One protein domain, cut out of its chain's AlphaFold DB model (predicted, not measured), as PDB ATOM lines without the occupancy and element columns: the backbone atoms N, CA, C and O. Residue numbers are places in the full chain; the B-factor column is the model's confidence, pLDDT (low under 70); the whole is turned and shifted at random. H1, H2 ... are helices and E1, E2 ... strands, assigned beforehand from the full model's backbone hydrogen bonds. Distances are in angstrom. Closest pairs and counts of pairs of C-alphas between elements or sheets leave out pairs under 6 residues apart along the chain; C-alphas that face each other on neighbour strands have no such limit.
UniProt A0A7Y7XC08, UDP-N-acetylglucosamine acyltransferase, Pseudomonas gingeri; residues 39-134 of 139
ATOM      1  N   VAL A  39      29.498  23.364 308.346       91.44
ATOM      2  CA  VAL A  39      28.995  23.602 306.994       91.44
ATOM      3  C   VAL A  39      27.788  24.531 307.029       91.44
ATOM      4  O   VAL A  39      26.768  24.232 307.659       91.44
ATOM      5  N   GLN A  40      27.896  25.648 306.316       89.25
ATOM      6  CA  GLN A  40      26.828  26.633 306.166       89.25
ATOM      7  C   GLN A  40      26.048  26.414 304.866       89.25
ATOM      8  O   GLN A  40      26.536  25.773 303.938       89.25
ATOM      9  N   ASP A  41      24.822  26.934 304.822       92.19
ATOM     10  CA  ASP A  41      24.016  27.074 303.600       92.19
ATOM     11  C   ASP A  41      23.716  25.775 302.821       92.19
ATOM     12  O   ASP A  41      23.439  25.795 301.622       92.19
ATOM     13  N   VAL A  42      23.692  24.625 303.504       94.75
ATOM     14  CA  VAL A  42      23.261  23.354 302.899       94.75
ATOM     15  C   VAL A  42      21.741  23.250 302.936       94.75
ATOM     16  O   VAL A  42      21.143  23.068 303.997       94.75
ATOM     17  N   SER A  43      21.118  23.329 301.763       94.25
ATOM     18  CA  SER A  43      19.688  23.056 301.593       94.25
ATOM     19  C   SER A  43      19.436  21.569 301.314       94.25
ATOM     20  O   SER A  43      20.313  20.898 300.762       94.25
ATOM     21  N   PRO A  44      18.239  21.041 301.637       94.88
ATOM     22  CA  PRO A  44      17.842  19.707 301.202       94.88
ATOM     23  C   PRO A  44      17.980  19.547 299.682       94.88
ATOM     24  O   PRO A  44      17.618  20.446 298.919       94.88
ATOM     25  N   SER A  45      18.492  18.402 299.239       93.94
ATOM     26  CA  SER A  45      18.712  18.124 297.821       93.94
ATOM     27  C   SER A  45      17.388  18.005 297.067       93.94
ATOM     28  O   SER A  45      16.466  17.311 297.503       93.94
ATOM     29  N   THR A  46      17.315  18.616 295.884       94.81
ATOM     30  CA  THR A  46      16.203  18.432 294.936       94.81
ATOM     31  C   THR A  46      16.273  17.090 294.204       94.81
ATOM     32  O   THR A  46      15.284  16.658 293.614       94.81
ATOM     33  N   HIS A  47      17.427  16.418 294.250       93.75
ATOM     34  CA  HIS A  47      17.669  15.125 293.620       93.75
ATOM     35  C   HIS A  47      18.138  14.111 294.661       93.75
ATOM     36  O   HIS A  47      19.161  14.304 295.321       93.75
ATOM     37  N   LYS A  48      17.384  13.021 294.804       94.56
ATOM     38  CA  LYS A  48      17.739  11.911 295.689       94.56
ATOM     39  C   LYS A  48      18.604  10.898 294.945       94.56
ATOM     40  O   LYS A  48      18.362  10.614 293.772       94.56
ATOM     41  N   LEU A  49      19.586  10.346 295.642       95.19
ATOM     42  CA  LEU A  49      20.387   9.217 295.199       95.19
ATOM     43  C   LEU A  49      19.764   7.935 295.754       95.19
ATOM     44  O   LEU A  49      19.615   7.798 296.964       95.19
ATOM     45  N   ASP A  50      19.438   6.989 294.870       96.81
ATOM     46  CA  ASP A  50      19.067   5.614 295.239       96.81
ATOM     47  C   ASP A  50      20.320   4.860 295.709       96.81
ATOM     48  O   ASP A  50      20.901   4.047 294.987       96.81
ATOM     49  N   ALA A  51      20.791   5.223 296.896       97.38
ATOM     50  CA  ALA A  51      21.863   4.570 297.619       97.38
ATOM     51  C   ALA A  51      21.758   4.917 299.107       97.38
ATOM     52  O   ALA A  51      21.395   6.035 299.459       97.38
ATOM     53  N   ASP A  52      22.149   3.976 299.958       97.75
ATOM     54  CA  ASP A  52      22.287   4.158 301.403       97.75
ATOM     55  C   ASP A  52      23.777   4.293 301.728       97.75
ATOM     56  O   ASP A  52      24.574   3.362 301.515       97.75
ATOM     57  N   LEU A  53      24.154   5.483 302.199       98.00
ATOM     58  CA  LEU A  53      25.518   5.806 302.583       98.00
ATOM     59  C   LEU A  53      25.839   5.210 303.954       98.00
ATOM     60  O   LEU A  53      25.285   5.589 304.978       98.00
ATOM     61  N   ARG A  54      26.814   4.304 303.979       97.81
ATOM     62  CA  ARG A  54      27.152   3.528 305.175       97.81
ATOM     63  C   ARG A  54      28.359   4.031 305.942       97.81
ATOM     64  O   ARG A  54      28.452   3.776 307.138       97.81
ATOM     65  N   ALA A  55      29.300   4.663 305.257       97.50
ATOM     66  CA  ALA A  55      30.499   5.202 305.872       97.50
ATOM     67  C   ALA A  55      31.060   6.338 305.022       97.50
ATOM     68  O   ALA A  55      30.972   6.307 303.792       97.50
ATOM     69  N   VAL A  56      31.684   7.292 305.700       98.56
ATOM     70  CA  VAL A  56      32.564   8.296 305.109       98.56
ATOM     71  C   VAL A  56      33.950   8.056 305.691       98.56
ATOM     72  O   VAL A  56      34.067   7.727 306.868       98.56
ATOM     73  N   SER A  57      34.985   8.167 304.867       98.31
ATOM     74  CA  SER A  57      36.366   8.162 305.330       98.31
ATOM     75  C   SER A  57      37.157   9.224 304.590       98.31
ATOM     76  O   SER A  57      37.161   9.247 303.356       98.31
ATOM     77  N   VAL A  58      37.838  10.088 305.338       98.38
ATOM     78  CA  VAL A  58      38.696  11.130 304.770       98.38
ATOM     79  C   VAL A  58      40.152  10.886 305.146       98.38
ATOM     80  O   VAL A  58      40.482  10.520 306.269       98.38
ATOM     81  N   SER A  59      41.050  11.071 304.183       97.00
ATOM     82  CA  SER A  59      42.495  10.940 304.389       97.00
ATOM     83  C   SER A  59      43.261  11.807 303.401       97.00
ATOM     84  O   SER A  59      42.728  12.202 302.364       97.00
ATOM     85  N   TYR A  60      44.532  12.070 303.691       96.50
ATOM     86  CA  TYR A  60      45.431  12.617 302.685       96.50
ATOM     87  C   TYR A  60      45.648  11.618 301.543       96.50
ATOM     88  O   TYR A  60      45.649  10.396 301.741       96.50
ATOM     89  N   ALA A  61      45.792  12.151 300.333       95.88
ATOM     90  CA  ALA A  61      46.146  11.382 299.154       95.88
ATOM     91  C   ALA A  61      47.570  10.819 299.287       95.88
ATOM     92  O   ALA A  61      48.445  11.435 299.910       95.88
ATOM     93  N   ALA A  62      47.809   9.648 298.690       94.62
ATOM     94  CA  ALA A  62      49.164   9.118 298.587       94.62
ATOM     95  C   ALA A  62      50.043  10.072 297.749       94.62
ATOM     96  O   ALA A  62      49.505  10.801 296.914       94.62
ATOM     97  N   PRO A  63      51.382  10.074 297.904       93.50
ATOM     98  CA  PRO A  63      52.247  11.040 297.216       93.50
ATOM     99  C   PRO A  63      52.085  11.085 295.688       93.50
ATOM    100  O   PRO A  63      52.210  12.138 295.081       93.50
ATOM    101  N   ASN A  64      51.770   9.953 295.054       94.94
ATOM    102  CA  ASN A  64      51.536   9.853 293.608       94.94
ATOM    103  C   ASN A  64      50.138  10.320 293.159       94.94
ATOM    104  O   ASN A  64      49.860  10.341 291.962       94.94
ATOM    105  N   GLU A  65      49.251  10.627 294.102       94.38
ATOM    106  CA  GLU A  65      47.884  11.105 293.877       94.38
ATOM    107  C   GLU A  65      47.706  12.579 294.277       94.38
ATOM    108  O   GLU A  65      46.634  13.145 294.050       94.38
ATOM    109  N   GLN A  66      48.728  13.193 294.884       94.62
ATOM    110  CA  GLN A  66      48.731  14.607 295.252       94.62
ATOM    111  C   GLN A  66      48.838  15.477 294.000       94.62
ATOM    112  O   GLN A  66      49.585  15.172 293.068       94.62
ATOM    113  N   THR A  67      48.068  16.558 293.979       93.19
ATOM    114  CA  THR A  67      48.062  17.540 292.884       93.19
ATOM    115  C   THR A  67      48.746  18.845 293.276       93.19
ATOM    116  O   THR A  67      49.045  19.644 292.393       93.19
ATOM    117  N   GLY A  68      49.022  19.031 294.569       89.62
ATOM    118  CA  GLY A  68      49.710  20.186 295.133       89.62
ATOM    119  C   GLY A  68      50.307  19.856 296.500       89.62
ATOM    120  O   GLY A  68      50.543  18.686 296.817       89.62
ATOM    121  N   GLU A  69      50.570  20.882 297.305       89.81
ATOM    122  CA  GLU A  69      51.169  20.701 298.627       89.81
ATOM    123  C   GLU A  69      50.160  20.138 299.634       89.81
ATOM    124  O   GLU A  69      48.988  20.509 299.662       89.81
ATOM    125  N   VAL A  70      50.626  19.218 300.477       89.06
ATOM    126  CA  VAL A  70      49.883  18.701 301.628       89.06
ATOM    127  C   VAL A  70      50.700  19.028 302.875       89.06
ATOM    128  O   VAL A  70      51.891  18.703 302.919       89.06
ATOM    129  N   PRO A  71      50.106  19.664 303.899       84.62
ATOM    130  CA  PRO A  71      50.874  20.224 304.986       84.62
ATOM    131  C   PRO A  71      51.355  19.102 305.903       84.62
ATOM    132  O   PRO A  71      50.639  18.146 306.200       84.62
ATOM    133  N   SER A  72      52.587  19.245 306.386       82.00
ATOM    134  CA  SER A  72      53.153  18.332 307.389       82.00
ATOM    135  C   SER A  72      52.553  18.537 308.783       82.00
ATOM    136  O   SER A  72      52.676  17.666 309.636       82.00
ATOM    137  N   ASN A  73      51.896  19.676 308.999       77.31
ATOM    138  CA  ASN A  73      51.204  20.080 310.212       77.31
ATOM    139  C   ASN A  73      49.706  20.242 309.899       77.31
ATOM    140  O   ASN A  73      49.291  21.174 309.217       77.31
ATOM    141  N   GLY A  74      48.873  19.321 310.370       83.50
ATOM    142  CA  GLY A  74      47.470  19.268 309.938       83.50
ATOM    143  C   GLY A  74      46.809  17.915 310.156       83.50
ATOM    144  O   GLY A  74      45.869  17.554 309.456       83.50
ATOM    145  N   GLU A  75      47.294  17.138 311.114       88.88
ATOM    146  CA  GLU A  75      46.892  15.756 311.360       88.88
ATOM    147  C   GLU A  75      45.403  15.640 311.714       88.88
ATOM    148  O   GLU A  75      44.774  14.628 311.419       88.88
ATOM    149  N   ALA A  76      44.817  16.701 312.280       91.38
ATOM    150  CA  ALA A  76      43.395  16.773 312.609       91.38
ATOM    151  C   ALA A  76      42.488  17.128 311.415       91.38
ATOM    152  O   ALA A  76      41.271  16.960 311.506       91.38
ATOM    153  N   ILE A  77      43.037  17.638 310.303       92.50
ATOM    154  CA  ILE A  77      42.228  18.141 309.184       92.50
ATOM    155  C   ILE A  77      41.383  17.037 308.536       92.50
ATOM    156  O   ILE A  77      40.195  17.291 308.341       92.50
ATOM    157  N   PRO A  78      41.897  15.822 308.248       95.56
ATOM    158  CA  PRO A  78      41.059  14.763 307.694       95.56
ATOM    159  C   PRO A  78      39.837  14.450 308.567       95.56
ATOM    160  O   PRO A  78      38.731  14.338 308.049       95.56
ATOM    161  N   GLU A  79      39.997  14.405 309.890       95.75
ATOM    162  CA  GLU A  79      38.893  14.138 310.820       95.75
ATOM    163  C   GLU A  79      37.872  15.292 310.869       95.75
ATOM    164  O   GLU A  79      36.661  15.069 310.928       95.75
ATOM    165  N   LEU A  80      38.343  16.543 310.833       95.06
ATOM    166  CA  LEU A  80      37.476  17.725 310.781       95.06
ATOM    167  C   LEU A  80      36.702  17.797 309.459       95.06
ATOM    168  O   LEU A  80      35.503  18.084 309.456       95.06
ATOM    169  N   TRP A  81      37.371  17.487 308.349       96.25
ATOM    170  CA  TRP A  81      36.776  17.424 307.019       96.25
ATOM    171  C   TRP A  81      35.743  16.292 306.933       96.25
ATOM    172  O   TRP A  81      34.656  16.497 306.400       96.25
ATOM    173  N   GLU A  82      36.021  15.120 307.512       97.81
ATOM    174  CA  GLU A  82      35.064  14.008 307.584       97.81
ATOM    175  C   GLU A  82      33.774  14.416 308.291       97.81
ATOM    176  O   GLU A  82      32.682  14.222 307.751       97.81
ATOM    177  N   ARG A  83      33.894  15.052 309.461       96.88
ATOM    178  CA  ARG A  83      32.740  15.565 310.209       96.88
ATOM    179  C   ARG A  83      31.939  16.577 309.395       96.88
ATOM    180  O   ARG A  83      30.714  16.482 309.371       96.88
ATOM    181  N   ALA A  84      32.614  17.487 308.695       96.69
ATOM    182  CA  ALA A  84      31.967  18.461 307.821       96.69
ATOM    183  C   ALA A  84      31.210  17.786 306.664       96.69
ATOM    184  O   ALA A  84      30.061  18.118 306.387       96.69
ATOM    185  N   VAL A  85      31.814  16.789 306.013       97.12
ATOM    186  CA  VAL A  85      31.179  16.038 304.919       97.12
ATOM    187  C   VAL A  85      29.956  15.272 305.421       97.12
ATOM    188  O   VAL A  85      28.902  15.338 304.793       97.12
ATOM    189  N   VAL A  86      30.057  14.594 306.568       97.12
ATOM    190  CA  VAL A  86      28.916  13.904 307.190       97.12
ATOM    191  C   VAL A  86      27.802  14.896 307.539       97.12
ATOM    192  O   VAL A  86      26.638  14.641 307.234       97.12
ATOM    193  N   GLU A  87      28.140  16.046 308.125       97.19
ATOM    194  CA  GLU A  87      27.178  17.110 308.432       97.19
ATOM    195  C   GLU A  87      26.461  17.603 307.166       97.19
ATOM    196  O   GLU A  87      25.229  17.671 307.144       97.19
ATOM    197  N   ALA A  88      27.207  17.900 306.098       96.75
ATOM    198  CA  ALA A  88      26.656  18.351 304.822       96.75
ATOM    199  C   ALA A  88      25.735  17.302 304.190       96.75
ATOM    200  O   ALA A  88      24.631  17.623 303.747       96.75
ATOM    201  N   ILE A  89      26.156  16.037 304.180       96.56
ATOM    202  CA  ILE A  89      25.362  14.946 303.619       96.56
ATOM    203  C   ILE A  89      24.049  14.793 304.391       96.56
ATOM    204  O   ILE A  89      22.984  14.765 303.769       96.56
ATOM    205  N   ASN A  90      24.097  14.799 305.723       95.38
ATOM    206  CA  ASN A  90      22.903  14.689 306.558       95.38
ATOM    207  C   ASN A  90      21.947  15.875 306.347       95.38
ATOM    208  O   ASN A  90      20.757  15.670 306.105       95.38
ATOM    209  N   LYS A  91      22.467  17.113 306.353       96.56
ATOM    210  CA  LYS A  91      21.680  18.331 306.079       96.56
ATOM    211  C   LYS A  91      21.027  18.302 304.696       96.56
ATOM    212  O   LYS A  91      19.875  18.701 304.554       96.56
ATOM    213  N   SER A  92      21.735  17.795 303.686       96.81
ATOM    214  CA  SER A  92      21.201  17.676 302.326       96.81
ATOM    215  C   SER A  92      20.118  16.601 302.202       96.81
ATOM    216  O   SER A  92      19.303  16.654 301.281       96.81
ATOM    217  N   SER A  93      20.118  15.603 303.095       95.62
ATOM    218  CA  SER A  93      19.253  14.424 303.008       95.62
ATOM    219  C   SER A  93      19.273  13.780 301.609       95.62
ATOM    220  O   SER A  93      18.231  13.366 301.115       95.62
ATOM    221  N   MET A  94      20.409  13.760 300.901       95.88
ATOM    222  CA  MET A  94      20.437  13.343 299.489       95.88
ATOM    223  C   MET A  94      20.318  11.824 299.276       95.88
ATOM    224  O   MET A  94      19.889  11.412 298.203       95.88
ATOM    225  N   PHE A  95      20.696  11.005 300.260       97.31
ATOM    226  CA  PHE A  95      20.684   9.540 300.170       97.31
ATOM    227  C   PHE A  95      19.335   8.952 300.605       97.31
ATOM    228  O   PHE A  95      18.565   9.596 301.322       97.31
ATOM    229  N   ASP A  96      19.053   7.742 300.131       96.50
ATOM    230  CA  ASP A  96      17.892   6.943 300.512       96.50
ATOM    231  C   ASP A  96      18.341   5.798 301.426       96.50
ATOM    232  O   ASP A  96      18.937   4.819 300.969       96.50
ATOM    233  N   ASP A  97      18.035   5.917 302.718       94.94
ATOM    234  CA  ASP A  97      18.427   4.952 303.751       94.94
ATOM    235  C   ASP A  97      17.815   3.552 303.517       94.94
ATOM    236  O   ASP A  97      18.374   2.534 303.944       94.94
ATOM    237  N   GLU A  98      16.713   3.473 302.763       96.06
ATOM    238  CA  GLU A  98      16.034   2.220 302.417       96.06
ATOM    239  C   GLU A  98      16.582   1.574 301.133       96.06
ATOM    240  O   GLU A  98      16.251   0.424 300.816       96.06
ATOM    241  N   SER A  99      17.474   2.253 300.402       97.25
ATOM    242  CA  SER A  99      18.019   1.733 299.147       97.25
ATOM    243  C   SER A  99      18.752   0.411 299.352       97.25
ATOM    244  O   SER A  99      19.566   0.235 300.260       97.25
ATOM    245  N   THR A 100      18.549  -0.540 298.443       96.81
ATOM    246  CA  THR A 100      19.299  -1.806 298.460       96.81
ATOM    247  C   THR A 100      20.776  -1.630 298.083       96.81
ATOM    248  O   THR A 100      21.599  -2.496 298.402       96.81
ATOM    249  N   LYS A 101      21.144  -0.510 297.443       97.31
ATOM    250  CA  LYS A 101      22.523  -0.183 297.068       97.31
ATOM    251  C   LYS A 101      23.223   0.477 298.246       97.31
ATOM    252  O   LYS A 101      22.951   1.620 298.589       97.31
ATOM    253  N   LYS A 102      24.146  -0.246 298.875       98.19
ATOM    254  CA  LYS A 102      24.915   0.269 300.013       98.19
ATOM    255  C   LYS A 102      26.253   0.808 299.517       98.19
ATOM    256  O   LYS A 102      26.989   0.072 298.857       98.19
ATOM    257  N   VAL A 103      26.582   2.052 299.852       98.38
ATOM    258  CA  VAL A 103      27.793   2.736 299.372       98.38
ATOM    259  C   VAL A 103      28.649   3.267 300.520       98.38
ATOM    260  O   VAL A 103      28.142   3.548 301.602       98.38
ATOM    261  N   ASN A 104      29.951   3.397 300.279       98.44
ATOM    262  CA  ASN A 104      30.883   4.126 301.139       98.44
ATOM    263  C   ASN A 104      31.451   5.312 300.362       98.44
ATOM    264  O   ASN A 104      31.727   5.180 299.173       98.44
ATOM    265  N   LEU A 105      31.672   6.438 301.032       98.50
ATOM    266  CA  LEU A 105      32.341   7.597 300.455       98.50
ATOM    267  C   LEU A 105      33.777   7.676 300.973       98.50
ATOM    268  O   LEU A 105      34.001   7.802 302.174       98.50
ATOM    269  N   PHE A 106      34.744   7.645 300.065       98.38
ATOM    270  CA  PHE A 106      36.147   7.894 300.376       98.38
ATOM    271  C   PHE A 106      36.564   9.244 299.812       98.38
ATOM    272  O   PHE A 106      36.340   9.525 298.634       98.38
ATOM    273  N   VAL A 107      37.195  10.063 300.644       98.44
ATOM    274  CA  VAL A 107      37.724  11.369 300.252       98.44
ATOM    275  C   VAL A 107      39.236  11.359 300.414       98.44
ATOM    276  O   VAL A 107      39.766  10.990 301.468       98.44
ATOM    277  N   LYS A 108      39.933  11.762 299.353       97.69
ATOM    278  CA  LYS A 108      41.383  11.941 299.332       97.69
ATOM    279  C   LYS A 108      41.699  13.414 299.156       97.69
ATOM    280  O   LYS A 108      41.415  13.956 298.096       97.69
ATOM    281  N   ILE A 109      42.269  14.044 300.179       97.12
ATOM    282  CA  ILE A 109      42.751  15.429 300.110       97.12
ATOM    283  C   ILE A 109      44.043  15.418 299.288       97.12
ATOM    284  O   ILE A 109      45.035  14.825 299.716       97.12
ATOM    285  N   GLN A 110      43.999  15.997 298.090       96.81
ATOM    286  CA  GLN A 110      45.097  15.995 297.116       96.81
ATOM    287  C   GLN A 110      45.984  17.237 297.230       96.81
ATOM    288  O   GLN A 110      47.138  17.192 296.806       96.81
ATOM    289  N   GLU A 111      45.447  18.308 297.809       95.06
ATOM    290  CA  GLU A 111      46.122  19.573 298.068       95.06
ATOM    291  C   GLU A 111      45.437  20.276 299.238       95.06
ATOM    292  O   GLU A 111      44.208  20.232 299.369       95.06
ATOM    293  N   LEU A 112      46.241  20.904 300.084       92.62
ATOM    294  CA  LEU A 112      45.816  21.778 301.159       92.62
ATOM    295  C   LEU A 112      46.977  22.729 301.468       92.62
ATOM    296  O   LEU A 112      47.832  22.420 302.294       92.62
ATOM    297  N   ASP A 113      47.004  23.880 300.811       87.31
ATOM    298  CA  ASP A 113      48.084  24.859 300.934       87.31
ATOM    299  C   ASP A 113      47.603  26.095 301.714       87.31
ATOM    300  O   ASP A 113      47.025  27.030 301.143       87.31
ATOM    301  N   PRO A 114      47.707  26.091 303.059       81.06
ATOM    302  CA  PRO A 114      47.386  27.261 303.853       81.06
ATOM    303  C   PRO A 114      48.487  28.323 303.706       81.06
ATOM    304  O   PRO A 114      49.667  28.035 303.919       81.06
ATOM    305  N   PRO A 115      48.128  29.592 303.455       76.38
ATOM    306  CA  PRO A 115      49.112  30.638 303.240       76.38
ATOM    307  C   PRO A 115      49.901  30.896 304.526       76.38
ATOM    308  O   PRO A 115      49.341  30.992 305.620       76.38
ATOM    309  N   MET A 116      51.214  31.100 304.389       68.44
ATOM    310  CA  MET A 116      52.123  31.344 305.520       68.44
ATOM    311  C   MET A 116      51.855  32.663 306.278       68.44
ATOM    312  O   MET A 116      52.440  32.900 307.335       68.44
ATOM    313  N   GLY A 117      50.983  33.531 305.754       67.62
ATOM    314  CA  GLY A 117      50.545  34.779 306.381       67.62
ATOM    315  C   GLY A 117      50.119  35.834 305.356       67.62
ATOM    316  O   GLY A 117      50.618  35.866 304.235       67.62
ATOM    317  N   GLY A 118      49.198  36.721 305.735       62.78
ATOM    318  CA  GLY A 118      48.713  37.793 304.862       62.78
ATOM    319  C   GLY A 118      47.386  38.384 305.331       62.78
ATOM    320  O   GLY A 118      46.772  37.887 306.272       62.78
ATOM    321  N   ALA A 119      46.933  39.460 304.678       64.31
ATOM    322  CA  ALA A 119      45.639  40.084 304.981       64.31
ATOM    323  C   ALA A 119      44.443  39.180 304.619       64.31
ATOM    324  O   ALA A 119      43.380  39.287 305.226       64.31
ATOM    325  N   THR A 120      44.624  38.275 303.654       64.62
ATOM    326  CA  THR A 120      43.644  37.268 303.237       64.62
ATOM    327  C   THR A 120      44.259  35.879 303.388       64.62
ATOM    328  O   THR A 120      45.203  35.543 302.677       64.62
ATOM    329  N   MET A 121      43.731  35.084 304.319       76.88
ATOM    330  CA  MET A 121      44.164  33.707 304.590       76.88
ATOM    331  C   MET A 121      43.359  32.735 303.713       76.88
ATOM    332  O   MET A 121      42.509  32.003 304.214       76.88
ATOM    333  N   VAL A 122      43.545  32.813 302.392       82.56
ATOM    334  CA  VAL A 122      42.886  31.912 301.430       82.56
ATOM    335  C   VAL A 122      43.729  30.655 301.283       82.56
ATOM    336  O   VAL A 122      44.891  30.760 300.914       82.56
ATOM    337  N   THR A 123      43.139  29.499 301.579       85.75
ATOM    338  CA  THR A 123      43.762  28.182 301.423       85.75
ATOM    339  C   THR A 123      43.309  27.557 300.113       85.75
ATOM    340  O   THR A 123      42.103  27.385 299.914       85.75
ATOM    341  N   ASP A 124      44.258  27.172 299.264       89.56
ATOM    342  CA  ASP A 124      43.963  26.330 298.109       89.56
ATOM    343  C   ASP A 124      43.804  24.882 298.578       89.56
ATOM    344  O   ASP A 124      44.613  24.355 299.344       89.56
ATOM    345  N   ALA A 125      42.702  24.249 298.181       93.19
ATOM    346  CA  ALA A 125      42.392  22.889 298.590       93.19
ATOM    347  C   ALA A 125      41.720  22.119 297.456       93.19
ATOM    348  O   ALA A 125      40.754  22.588 296.848       93.19
ATOM    349  N   SER A 126      42.185  20.896 297.218       96.19
ATOM    350  CA  SER A 126      41.572  19.978 296.262       96.19
ATOM    351  C   SER A 126      41.423  18.590 296.871       96.19
ATOM    352  O   SER A 126      42.219  18.141 297.700       96.19
ATOM    353  N   ALA A 127      40.344  17.905 296.498       97.38
ATOM    354  CA  ALA A 127      40.053  16.575 297.001       97.38
ATOM    355  C   ALA A 127      39.307  15.734 295.966       97.38
ATOM    356  O   ALA A 127      38.434  16.223 295.247       97.38
ATOM    357  N   LYS A 128      39.610  14.437 295.950       97.38
ATOM    358  CA  LYS A 128      38.912  13.437 295.147       97.38
ATOM    359  C   LYS A 128      37.898  12.696 296.005       97.38
ATOM    360  O   LYS A 128      38.258  12.125 297.033       97.38
ATOM    361  N   TYR A 129      36.655  12.663 295.540       97.25
ATOM    362  CA  TYR A 129      35.543  11.960 296.175       97.25
ATOM    363  C   TYR A 129      35.225  10.698 295.370       97.25
ATOM    364  O   TYR A 129      35.018  10.767 294.160       97.25
ATOM    365  N   LEU A 130      35.212   9.547 296.035       97.44
ATOM    366  CA  LEU A 130      34.960   8.236 295.440       97.44
ATOM    367  C   LEU A 130      33.814   7.560 296.183       97.44
ATOM    368  O   LEU A 130      33.953   7.201 297.354       97.44
ATOM    369  N   LEU A 131      32.687   7.387 295.497       97.25
ATOM    370  CA  LEU A 131      31.536   6.667 296.021       97.25
ATOM    371  C   LEU A 131      31.630   5.209 295.581       97.25
ATOM    372  O   LEU A 131      31.571   4.926 294.399       97.25
ATOM    373  N   VAL A 132      31.788   4.286 296.522       98.19
ATOM    374  CA  VAL A 132      32.080   2.881 296.222       98.19
ATOM    375  C   VAL A 132      30.907   2.008 296.628       98.19
ATOM    376  O   VAL A 132      30.508   1.996 297.797       98.19
ATOM    377  N   ASN A 133      30.382   1.221 295.694       97.75
ATOM    378  CA  ASN A 133      29.392   0.194 295.989       97.75
ATOM    379  C   ASN A 133      30.015  -0.896 296.872       97.75
ATOM    380  O   ASN A 133      30.960  -1.574 296.480       97.75
ATOM    381  N   ARG A 134      29.458  -1.114 298.065       96.88
ATOM    382  CA  ARG A 134      30.001  -2.073 299.040       96.88
ATOM    383  C   ARG A 134      29.903  -3.529 298.593       96.88
ATOM    384  O   ARG A 134      30.615  -4.368 299.135       96.88
TER     385      ARG A 134
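This is residues 39 to 134 of the 139 residues of the protein "UDP-N-acetylglucosamine acyltransferase" of Pseudomonas gingeri (UniProt A0A7Y7XC08). A twisted wall of three strands has one helix, H1, packed over one face along the strands, above E1 and E2; no named helix covers the other face. The loop between E2 and E3 sticks out freely at residues 116 to 121. The printed part has 96 residues with the order E1, H1, E2, E3; the mixed sheet has the order E1, E2, E3, with E1 and E2 parallel and E2 and E3 antiparallel. The class is mixed, helices and strands, with under half of the residues in named elements. The whole is only just loose, close to compact, with a radius of gyration of the C-alphas of 15.3 A, and only just elongated, spanning 47 by 31 by 19 A.

Edge strand E1, residues 52 to 60, is followed by H1, residues 77 to 92, whose closest C-alphas are those of Val 58 and Pro 78, 5.2 A apart. H1 is on the sheet at a height of 9.2 A, at 25 degrees to E1 on the local plane. Every O i to N i+4 pair in H1 is within hydrogen-bond range. Inner strand E2, residues 102 to 113, is parallel to E1 at 23 degrees, with N 107 and O 57 at 2.8 A. E1, H1 and E2 form a strand-helix-strand unit, two parallel neighbour strands with a helix between, and its crossover is left-handed. E2 forms a hairpin with edge strand E3, residues 124 to 133, antiparallel at 164 degrees, with N 106 and O 130 at 2.9 A.

E1 begins at C-alpha 52 (22.287, 4.158, 301.403) and is 24.7 A long. H1 measures 22.1 A and E2 33.8 A. E3, 30.0 A, ends at C-alpha 133 (29.392, 0.194, 295.989).

The C-alphas of Thr 100 and Ala 119 are the two farthest apart, 49.9 A. The printed part has no cut. The link from E1 to H1, 16 residues, is long. Residues 116 to 120 have pLDDT under 70.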